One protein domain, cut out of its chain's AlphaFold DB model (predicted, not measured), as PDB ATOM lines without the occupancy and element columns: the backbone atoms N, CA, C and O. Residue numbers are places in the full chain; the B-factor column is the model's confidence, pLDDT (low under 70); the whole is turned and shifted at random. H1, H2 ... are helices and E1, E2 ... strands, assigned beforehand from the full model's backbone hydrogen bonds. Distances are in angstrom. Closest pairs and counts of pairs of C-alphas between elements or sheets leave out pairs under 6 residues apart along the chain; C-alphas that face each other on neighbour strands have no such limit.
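Overview. This is residues 8 to 19 and 26 to 88 of the 89 residues of an uncharacterized protein of Leptolyngbya sp. NIES-2104 (UniProt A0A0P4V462). Two helices, H1 and H2, meet at a steep angle; a narrow ribbon of two parallel strands, E2 beside E3, forms one side of the domain, and the short strand E1 packs on H1, away from that ribbon. H2 has its centre nearest the middle. The printed part has 75 residues, with two named helices and three named strands in the order E1, H1, E2, H2, E3; the class is mixed, helices and strands, with under half of the residues in named elements. The whole is compact, with a radius of gyration of the C-alphas of 12.4 A, and spans 35 by 30 by 27 A.

Along the chain. E1 is residues 13 to 16, from C-alpha 13 at (207.454, 143.061, 181.185). H1, residues 33 to 47, is 20.9 A long. E2 is residues 53 to 56, 10.1 A. H2, residues 64 to 72, is 12.5 A long. E3 is residues 79 to 82, ending at C-alpha 82 at (211.672, 148.848, 162.683).

Arrangement. Residues 8 to 9 pair antiparallel with residues 13 to 14 of E1, which pairs with no named strand. The closest C-alphas of E1 and H1, those of Asp 13 and Ile 39, are 5.5 A apart. H1 touches H2 with residues 36 to 40 alone, closest at the C-alphas of Ile 40 and Val 69, 6.1 A; they run the same way at a steep tilt of 59 degrees. E2, H2 and E3 form a strand-helix-strand unit, two parallel neighbour strands with a helix between them in the chain, its crossover right-handed. N 55 and O 80 are within hydrogen-bond range at 2.8 A. In H1 and H2 every O i to N i+4 pair is within hydrogen-bond range. E1 and E2 are apart.

Size, cuts and confidence. The C-alphas farthest apart, those of Tyr 34 and Glu 86, are 36.5 A apart. Residues 20 to 25 are not printed, and C-alphas 19 and 26 across the cut are 18.8 A apart. Of the links that are printed whole, H1 to E2 is tight and the other two are short. Residues 87 to 88 have pLDDT under 70.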
ATOM      1  N   LEU A   8     208.587 147.349 176.508       85.19
ATOM      2  CA  LEU A   8     209.148 146.102 177.022       85.19
ATOM      3  C   LEU A   8     210.273 146.431 178.007       85.19
ATOM      4  O   LEU A   8     211.269 147.046 177.626       85.19
ATOM      5  N   SER A   9     210.105 146.011 179.253       82.50
ATOM      6  CA  SER A   9     211.045 146.173 180.357       82.50
ATOM      7  C   SER A   9     211.595 144.824 180.805       82.50
ATOM      8  O   SER A   9     210.926 143.798 180.746       82.50
ATOM      9  N   ASP A  10     212.838 144.847 181.268       77.06
ATOM     10  CA  ASP A  10     213.553 143.729 181.879       77.06
ATOM     11  C   ASP A  10     213.187 143.479 183.357       77.06
ATOM     12  O   ASP A  10     213.730 142.560 183.968       77.06
ATOM     13  N   LEU A  11     212.261 144.265 183.923       77.31
ATOM     14  CA  LEU A  11     211.698 144.071 185.266       77.31
ATOM     15  C   LEU A  11     210.163 143.999 185.272       77.31
ATOM     16  O   LEU A  11     209.590 143.246 186.054       77.31
ATOM     17  N   TYR A  12     209.500 144.806 184.441       74.44
ATOM     18  CA  TYR A  12     208.044 144.996 184.459       74.44
ATOM     19  C   TYR A  12     207.326 144.446 183.224       74.44
ATOM     20  O   TYR A  12     206.158 144.769 183.008       74.44
ATOM     21  N   ASP A  13     208.007 143.643 182.409       79.38
ATOM     22  CA  ASP A  13     207.454 143.061 181.185       79.38
ATOM     23  C   ASP A  13     206.957 144.134 180.200       79.38
ATOM     24  O   ASP A  13     207.554 145.203 180.071       79.38
ATOM     25  N   VAL A  14     205.882 143.840 179.460       82.06
ATOM     26  CA  VAL A  14     205.220 144.803 178.578       82.06
ATOM     27  C   VAL A  14     204.194 145.596 179.377       82.06
ATOM     28  O   VAL A  14     203.190 145.036 179.817       82.06
ATOM     29  N   PHE A  15     204.397 146.906 179.496       80.88
ATOM     30  CA  PHE A  15     203.427 147.801 180.128       80.88
ATOM     31  C   PHE A  15     202.976 148.918 179.187       80.88
ATOM     32  O   PHE A  15     203.755 149.451 178.392       80.88
ATOM     33  N   GLY A  16     201.686 149.244 179.268       78.06
ATOM     34  CA  GLY A  16     201.044 150.284 178.468       78.06
ATOM     35  C   GLY A  16     201.328 151.695 178.980       78.06
ATOM     36  O   GLY A  16     201.748 151.900 180.116       78.06
ATOM     37  N   SER A  17     201.059 152.686 178.132       74.88
ATOM     38  CA  SER A  17     201.261 154.115 178.428       74.88
ATOM     39  C   SER A  17     200.525 154.670 179.650       74.88
ATOM     40  O   SER A  17     200.911 155.696 180.205       74.88
ATOM     41  N   ASP A  18     199.444 154.009 180.039       74.88
ATOM     42  CA  ASP A  18     198.568 154.344 181.154       74.88
ATOM     43  C   ASP A  18     199.042 153.730 182.481       74.88
ATOM     44  O   ASP A  18     198.505 154.049 183.543       74.88
ATOM     45  N   GLN A  19     200.063 152.871 182.442       74.56
ATOM     46  CA  GLN A  19     200.600 152.192 183.613       74.56
ATOM     47  C   GLN A  19     201.774 152.977 184.205       74.56
ATOM     48  O   GLN A  19     202.786 153.229 183.555       74.56
ATOM     49  N   GLN A  26     217.836 148.124 187.258       73.62
ATOM     50  CA  GLN A  26     218.276 146.755 187.027       73.62
ATOM     51  C   GLN A  26     219.011 146.746 185.694       73.62
ATOM     52  O   GLN A  26     218.555 147.349 184.725       73.62
ATOM     53  N   HIS A  27     220.186 146.122 185.666       78.06
ATOM     54  CA  HIS A  27     220.928 145.979 184.424       78.06
ATOM     55  C   HIS A  27     220.427 144.714 183.714       78.06
ATOM     56  O   HIS A  27     220.378 143.665 184.354       78.06
ATOM     57  N   PRO A  28     220.143 144.733 182.403       81.00
ATOM     58  CA  PRO A  28     219.651 143.546 181.700       81.00
ATOM     59  C   PRO A  28     220.580 142.316 181.786       81.00
ATOM     60  O   PRO A  28     220.143 141.186 181.584       81.00
ATOM     61  N   ASP A  29     221.868 142.520 182.085       83.75
ATOM     62  CA  ASP A  29     222.837 141.435 182.324       83.75
ATOM     63  C   ASP A  29     222.654 140.714 183.667       83.75
ATOM     64  O   ASP A  29     223.170 139.611 183.839       83.75
ATOM     65  N   THR A  30     221.947 141.313 184.629       85.44
ATOM     66  CA  THR A  30     221.657 140.661 185.915       85.44
ATOM     67  C   THR A  30     220.413 139.784 185.854       85.44
ATOM     68  O   THR A  30     220.143 139.078 186.821       85.44
ATOM     69  N   VAL A  31     219.677 139.812 184.736       85.50
ATOM     70  CA  VAL A  31     218.481 138.992 184.539       85.50
ATOM     71  C   VAL A  31     218.886 137.525 184.441       85.50
ATOM     72  O   VAL A  31     219.607 137.102 183.533       85.50
ATOM     73  N   THR A  32     218.414 136.736 185.393       89.19
ATOM     74  CA  THR A  32     218.610 135.290 185.417       89.19
ATOM     75  C   THR A  32     217.715 134.597 184.391       89.19
ATOM     76  O   THR A  32     216.708 135.131 183.932       89.19
ATOM     77  N   GLN A  33     218.036 133.344 184.067       89.31
ATOM     78  CA  GLN A  33     217.222 132.539 183.152       89.31
ATOM     79  C   GLN A  33     215.765 132.382 183.626       89.31
ATOM     80  O   GLN A  33     214.849 132.387 182.811       89.31
ATOM     81  N   TYR A  34     215.553 132.257 184.940       90.56
ATOM     82  CA  TYR A  34     214.220 132.118 185.533       90.56
ATOM     83  C   TYR A  34     213.386 133.400 185.390       90.56
ATOM     84  O   TYR A  34     212.191 133.341 185.089       90.56
ATOM     85  N   GLU A  35     214.020 134.558 185.578       89.56
ATOM     86  CA  GLU A  35     213.388 135.862 185.368       89.56
ATOM     87  C   GLU A  35     213.095 136.081 183.883       89.56
ATOM     88  O   GLU A  35     211.972 136.437 183.545       89.56
ATOM     89  N   GLU A  36     214.037 135.762 182.987       91.31
ATOM     90  CA  GLU A  36     213.817 135.837 181.535       91.31
ATOM     91  C   GLU A  36     212.612 134.984 181.100       91.31
ATOM     92  O   GLU A  36     211.773 135.444 180.327       91.31
ATOM     93  N   ASP A  37     212.479 133.760 181.617       92.12
ATOM     94  CA  ASP A  37     211.349 132.884 181.290       92.12
ATOM     95  C   ASP A  37     210.015 133.418 181.837       92.12
ATOM     96  O   ASP A  37     208.974 133.258 181.197       92.12
ATOM     97  N   SER A  38     210.041 134.073 183.001       91.06
ATOM     98  CA  SER A  38     208.865 134.743 183.569       91.06
ATOM     99  C   SER A  38     208.452 135.942 182.713       91.06
ATOM    100  O   SER A  38     207.269 136.082 182.396       91.06
ATOM    101  N   ILE A  39     209.432 136.725 182.252       91.06
ATOM    102  CA  ILE A  39     209.219 137.877 181.371       91.06
ATOM    103  C   ILE A  39     208.616 137.440 180.038       91.06
ATOM    104  O   ILE A  39     207.649 138.032 179.563       91.06
ATOM    105  N   ILE A  40     209.120 136.352 179.450       93.38
ATOM    106  CA  ILE A  40     208.570 135.799 178.206       93.38
ATOM    107  C   ILE A  40     207.111 135.352 178.393       93.38
ATOM    108  O   ILE A  40     206.270 135.632 177.542       93.38
ATOM    109  N   GLN A  41     206.771 134.702 179.508       92.94
ATOM    110  CA  GLN A  41     205.388 134.275 179.762       92.94
ATOM    111  C   GLN A  41     204.428 135.456 179.947       92.94
ATOM    112  O   GLN A  41     203.278 135.403 179.497       92.94
ATOM    113  N   ALA A  42     204.877 136.512 180.626       89.94
ATOM    114  CA  ALA A  42     204.096 137.727 180.802       89.94
ATOM    115  C   ALA A  42     203.927 138.482 179.477       89.94
ATOM    116  O   ALA A  42     202.807 138.869 179.140       89.94
ATOM    117  N   PHE A  43     205.002 138.596 178.693       91.81
ATOM    118  CA  PHE A  43     204.995 139.119 177.327       91.81
ATOM    119  C   PHE A  43     203.967 138.394 176.453       91.81
ATOM    120  O   PHE A  43     203.096 139.034 175.861       91.81
ATOM    121  N   ASP A  44     204.023 137.058 176.416       93.38
ATOM    122  CA  ASP A  44     203.129 136.236 175.599       93.38
ATOM    123  C   ASP A  44     201.670 136.469 175.988       93.38
ATOM    124  O   ASP A  44     200.807 136.633 175.128       93.38
ATOM    125  N   ARG A  45     201.383 136.538 177.291       92.38
ATOM    126  CA  ARG A  45     200.030 136.802 177.788       92.38
ATOM    127  C   ARG A  45     199.548 138.192 177.386       92.38
ATOM    128  O   ARG A  45     198.448 138.304 176.851       92.38
ATOM    129  N   ALA A  46     200.363 139.215 177.637       88.94
ATOM    130  CA  ALA A  46     200.021 140.615 177.410       88.94
ATOM    131  C   ALA A  46     199.760 140.929 175.931       88.94
ATOM    132  O   ALA A  46     198.920 141.770 175.620       88.94
ATOM    133  N   LEU A  47     200.466 140.247 175.026       91.38
ATOM    134  CA  LEU A  47     200.417 140.532 173.595       91.38
ATOM    135  C   LEU A  47     199.667 139.475 172.769       91.38
ATOM    136  O   LEU A  47     199.542 139.624 171.555       91.38
ATOM    137  N   SER A  48     199.128 138.432 173.406       93.75
ATOM    138  CA  SER A  48     198.456 137.313 172.722       93.75
ATOM    139  C   SER A  48     197.268 137.713 171.839       93.75
ATOM    140  O   SER A  48     197.016 137.043 170.832       93.75
ATOM    141  N   GLU A  49     196.561 138.786 172.200       91.56
ATOM    142  CA  GLU A  49     195.376 139.287 171.489       91.56
ATOM    143  C   GLU A  49     195.709 140.063 170.207       91.56
ATOM    144  O   GLU A  49     194.814 140.338 169.411       91.56
ATOM    145  N   TYR A  50     196.979 140.416 169.989       90.25
ATOM    146  CA  TYR A  50     197.403 141.158 168.808       90.25
ATOM    147  C   TYR A  50     197.796 140.195 167.677       90.25
ATOM    148  O   TYR A  50     198.577 139.253 167.863       90.25
ATOM    149  N   ASP A  51     197.265 140.460 166.482       91.31
ATOM    150  CA  ASP A  51     197.622 139.734 165.258       91.31
ATOM    151  C   ASP A  51     199.021 140.120 164.748       91.31
ATOM    152  O   ASP A  51     199.736 139.286 164.195       91.31
ATOM    153  N   GLU A  52     199.426 141.375 164.969       92.50
ATOM    154  CA  GLU A  52     200.739 141.909 164.605       92.50
ATOM    155  C   GLU A  52     201.283 142.817 165.714       92.50
ATOM    156  O   GLU A  52     200.550 143.616 166.301       92.50
ATOM    157  N   ILE A  53     202.580 142.690 166.001       92.88
ATOM    158  CA  ILE A  53     203.262 143.393 167.091       92.88
ATOM    159  C   ILE A  53     204.481 144.108 166.514       92.88
ATOM    160  O   ILE A  53     205.382 143.468 165.980       92.88
ATOM    161  N   TRP A  54     204.535 145.430 166.653       91.69
ATOM    162  CA  TRP A  54     205.616 146.250 166.107       91.69
ATOM    163  C   TRP A  54     206.541 146.752 167.216       91.69
ATOM    164  O   TRP A  54     206.120 147.502 168.093       91.69
ATOM    165  N   PHE A  55     207.819 146.378 167.149       91.25
ATOM    166  CA  PHE A  55     208.863 146.857 168.050       91.25
ATOM    167  C   PHE A  55     209.761 147.882 167.370       91.25
ATOM    168  O   PHE A  55     210.459 147.581 166.400       91.25
ATOM    169  N   TYR A  56     209.785 149.085 167.938       90.31
ATOM    170  CA  TYR A  56     210.792 150.078 167.606       90.31
ATOM    171  C   TYR A  56     212.117 149.709 168.272       90.31
ATOM    172  O   TYR A  56     212.178 149.564 169.496       90.31
ATOM    173  N   ILE A  57     213.180 149.586 167.487       89.88
ATOM    174  CA  ILE A  57     214.522 149.288 167.980       89.88
ATOM    175  C   ILE A  57     215.415 150.499 167.727       89.88
ATOM    176  O   ILE A  57     215.538 150.958 166.599       89.88
ATOM    177  N   ARG A  58     216.073 150.991 168.783       88.56
ATOM    178  CA  ARG A  58     217.206 151.920 168.665       88.56
ATOM    179  C   ARG A  58     218.506 151.122 168.690       88.56
ATOM    180  O   ARG A  58     218.869 150.673 169.787       88.56
ATOM    181  N   PRO A  59     219.191 150.921 167.548       85.88
ATOM    182  CA  PRO A  59     220.355 150.038 167.462       85.88
ATOM    183  C   PRO A  59     221.465 150.391 168.455       85.88
ATOM    184  O   PRO A  59     222.100 149.500 169.012       85.88
ATOM    185  N   GLU A  60     221.656 151.680 168.743       86.88
ATOM    186  CA  GLU A  60     222.714 152.185 169.625       86.88
ATOM    187  C   GLU A  60     222.521 151.780 171.090       86.88
ATOM    188  O   GLU A  60     223.481 151.752 171.855       86.88
ATOM    189  N   SER A  61     221.283 151.477 171.487       85.50
ATOM    190  CA  SER A  61     220.915 151.132 172.866       85.50
ATOM    191  C   SER A  61     220.283 149.746 173.000       85.50
ATOM    192  O   SER A  61     219.805 149.390 174.077       85.50
ATOM    193  N   PHE A  62     220.215 148.967 171.917       88.25
ATOM    194  CA  PHE A  62     219.494 147.699 171.928       88.25
ATOM    195  C   PHE A  62     220.294 146.608 172.639       88.25
ATOM    196  O   PHE A  62     221.311 146.120 172.145       88.25
ATOM    197  N   HIS A  63     219.807 146.200 173.809       90.19
ATOM    198  CA  HIS A  63     220.450 145.154 174.587       90.19
ATOM    199  C   HIS A  63     220.140 143.752 174.040       90.19
ATOM    200  O   HIS A  63     219.003 143.444 173.677       90.19
ATOM    201  N   LEU A  64     221.133 142.853 174.074       90.50
ATOM    202  CA  LEU A  64     220.995 141.467 173.604       90.50
ATOM    203  C   LEU A  64     219.894 140.685 174.334       90.50
ATOM    204  O   LEU A  64     219.305 139.780 173.747       90.50
ATOM    205  N   PHE A  65     219.613 141.042 175.590       91.31
ATOM    206  CA  PHE A  65     218.508 140.494 176.387       91.31
ATOM    207  C   PHE A  65     217.171 140.595 175.642       91.31
ATOM    208  O   PHE A  65     216.519 139.580 175.407       91.31
ATOM    209  N   TYR A  66     216.811 141.790 175.170       91.06
ATOM    210  CA  TYR A  66     215.567 141.999 174.429       91.06
ATOM    211  C   TYR A  66     215.555 141.194 173.129       91.06
ATOM    212  O   TYR A  66     214.546 140.591 172.777       91.06
ATOM    213  N   GLY A  67     216.704 141.078 172.460       92.12
ATOM    214  CA  GLY A  67     216.853 140.205 171.298       92.12
ATOM    215  C   GLY A  67     216.575 138.726 171.597       92.12
ATOM    216  O   GLY A  67     216.083 138.020 170.717       92.12
ATOM    217  N   ARG A  68     216.860 138.238 172.812       93.62
ATOM    218  CA  ARG A  68     216.496 136.875 173.232       93.62
ATOM    219  C   ARG A  68     215.002 136.753 173.496       93.62
ATOM    220  O   ARG A  68     214.399 135.816 172.982       93.62
ATOM    221  N   VAL A  69     214.406 137.714 174.203       93.50
ATOM    222  CA  VAL A  69     212.956 137.741 174.470       93.50
ATOM    223  C   VAL A  69     212.167 137.688 173.159       93.50
ATOM    224  O   VAL A  69     211.363 136.777 172.976       93.50
ATOM    225  N   LEU A  70     212.482 138.568 172.198       94.56
ATOM    226  CA  LEU A  70     211.798 138.634 170.895       94.56
ATOM    227  C   LEU A  70     211.959 137.362 170.042       94.56
ATOM    228  O   LEU A  70     211.156 137.123 169.146       94.56
ATOM    229  N   LYS A  71     212.983 136.541 170.300       94.50
ATOM    230  CA  LYS A  71     213.213 135.272 169.584       94.50
ATOM    231  C   LYS A  71     212.583 134.062 170.266       94.50
ATOM    232  O   LYS A  71     212.318 133.073 169.592       94.50
ATOM    233  N   ARG A  72     212.435 134.093 171.592       95.81
ATOM    234  CA  ARG A  72     212.002 132.940 172.402       95.81
ATOM    235  C   ARG A  72     210.507 132.938 172.714       95.81
ATOM    236  O   ARG A  72     209.981 131.887 173.065       95.81
ATOM    237  N   THR A  73     209.848 134.086 172.596       94.88
ATOM    238  CA  THR A  73     208.389 134.233 172.695       94.88
ATOM    239  C   THR A  73     207.640 133.314 171.730       94.88
ATOM    240  O   THR A  73     208.056 133.115 170.585       94.88
ATOM    241  N   ALA A  74     206.483 132.805 172.163       96.31
ATOM    242  CA  ALA A  74     205.569 132.059 171.297       96.31
ATOM    243  C   ALA A  74     204.945 132.927 170.184       96.31
ATOM    244  O   ALA A  74     204.327 132.402 169.258       96.31
ATOM    245  N   LEU A  75     205.095 134.251 170.269       95.81
ATOM    246  CA  LEU A  75     204.557 135.231 169.329       95.81
ATOM    247  C   LEU A  75     205.589 135.693 168.290       95.81
ATOM    248  O   LEU A  75     205.301 136.623 167.542       95.81
ATOM    249  N   ALA A  76     206.769 135.064 168.216       95.94
ATOM    250  CA  ALA A  76     207.879 135.505 167.364       95.94
ATOM    251  C   ALA A  76     207.475 135.734 165.894       95.94
ATOM    252  O   ALA A  76     207.897 136.714 165.284       95.94
ATOM    253  N   ASP A  77     206.586 134.897 165.351       96.69
ATOM    254  CA  ASP A  77     206.099 135.010 163.967       96.69
ATOM    255  C   ASP A  77     205.209 136.243 163.712       96.69
ATOM    256  O   ASP A  77     205.008 136.643 162.562       96.69
ATOM    257  N   ARG A  78     204.677 136.861 164.775       95.38
ATOM    258  CA  ARG A  78     203.832 138.068 164.729       95.38
ATOM    259  C   ARG A  78     204.627 139.352 164.956       95.38
ATOM    260  O   ARG A  78     204.074 140.443 164.826       95.38
ATOM    261  N   ILE A  79     205.905 139.231 165.320       94.88
ATOM    262  CA  ILE A  79     206.754 140.369 165.654       94.88
ATOM    263  C   ILE A  79     207.367 140.955 164.385       94.88
ATOM    264  O   ILE A  79     208.034 140.282 163.595       94.88
ATOM    265  N   ARG A  80     207.182 142.261 164.223       93.88
ATOM    266  CA  ARG A  80     207.874 143.115 163.262       93.88
ATOM    267  C   ARG A  80     208.766 144.080 164.019       93.88
ATOM    268  O   ARG A  80     208.424 144.538 165.105       93.88
ATOM    269  N   THR A  81     209.916 144.396 163.438       92.31
ATOM    270  CA  THR A  81     210.842 145.379 164.007       92.31
ATOM    271  C   THR A  81     211.103 146.479 162.997       92.31
ATOM    272  O   THR A  81     211.062 146.240 161.789       92.31
ATOM    273  N   PHE A  82     211.329 147.689 163.493       91.12
ATOM    274  CA  PHE A  82     211.672 148.848 162.683       91.12
ATOM    275  C   PHE A  82     212.596 149.772 163.481       91.12
ATOM    276  O   PHE A  82     212.521 149.829 164.707       91.12
ATOM    277  N   GLU A  83     213.478 150.479 162.780       89.69
ATOM    278  CA  GLU A  83     214.526 151.320 163.388       89.69
ATOM    279  C   GLU A  83     214.354 152.805 163.052       89.69
ATOM    280  O   GLU A  83     214.865 153.680 163.752       89.69
ATOM    281  N   ASP A  84     213.587 153.098 162.002       83.81
ATOM    282  CA  ASP A  84     213.267 154.452 161.584       83.81
ATOM    283  C   ASP A  84     211.857 154.813 162.052       83.81
ATOM    284  O   ASP A  84     210.859 154.251 161.598       83.81
ATOM    285  N   ILE A  85     211.781 155.752 162.994       74.56
ATOM    286  CA  ILE A  85     210.509 156.203 163.558       74.56
ATOM    287  C   ILE A  85     209.680 157.000 162.543       74.56
ATOM    288  O   ILE A  85     208.463 157.083 162.693       74.56
ATOM    289  N   GLU A  86     210.296 157.527 161.475       72.81
ATOM    290  CA  GLU A  86     209.576 158.195 160.386       72.81
ATOM    291  C   GLU A  86     208.697 157.237 159.564       72.81
ATOM    292  O   GLU A  86     207.875 157.700 158.769       72.81
ATOM    293  N   LEU A  87     208.836 155.920 159.773       59.72
ATOM    294  CA  LEU A  87     207.981 154.884 159.188       59.72
ATOM    295  C   LEU A  87     206.618 154.753 159.887       59.72
ATOM    296  O   LEU A  87     205.714 154.139 159.325       59.72
ATOM    297  N   ILE A  88     206.445 155.346 161.074       59.38
ATOM    298  CA  ILE A  88     205.139 155.489 161.728       59.38
ATOM    299  C   ILE A  88     204.613 156.893 161.412       59.38
ATOM    300  O   ILE A  88     204.888 157.852 162.134       59.38
TER     301      ILE A  88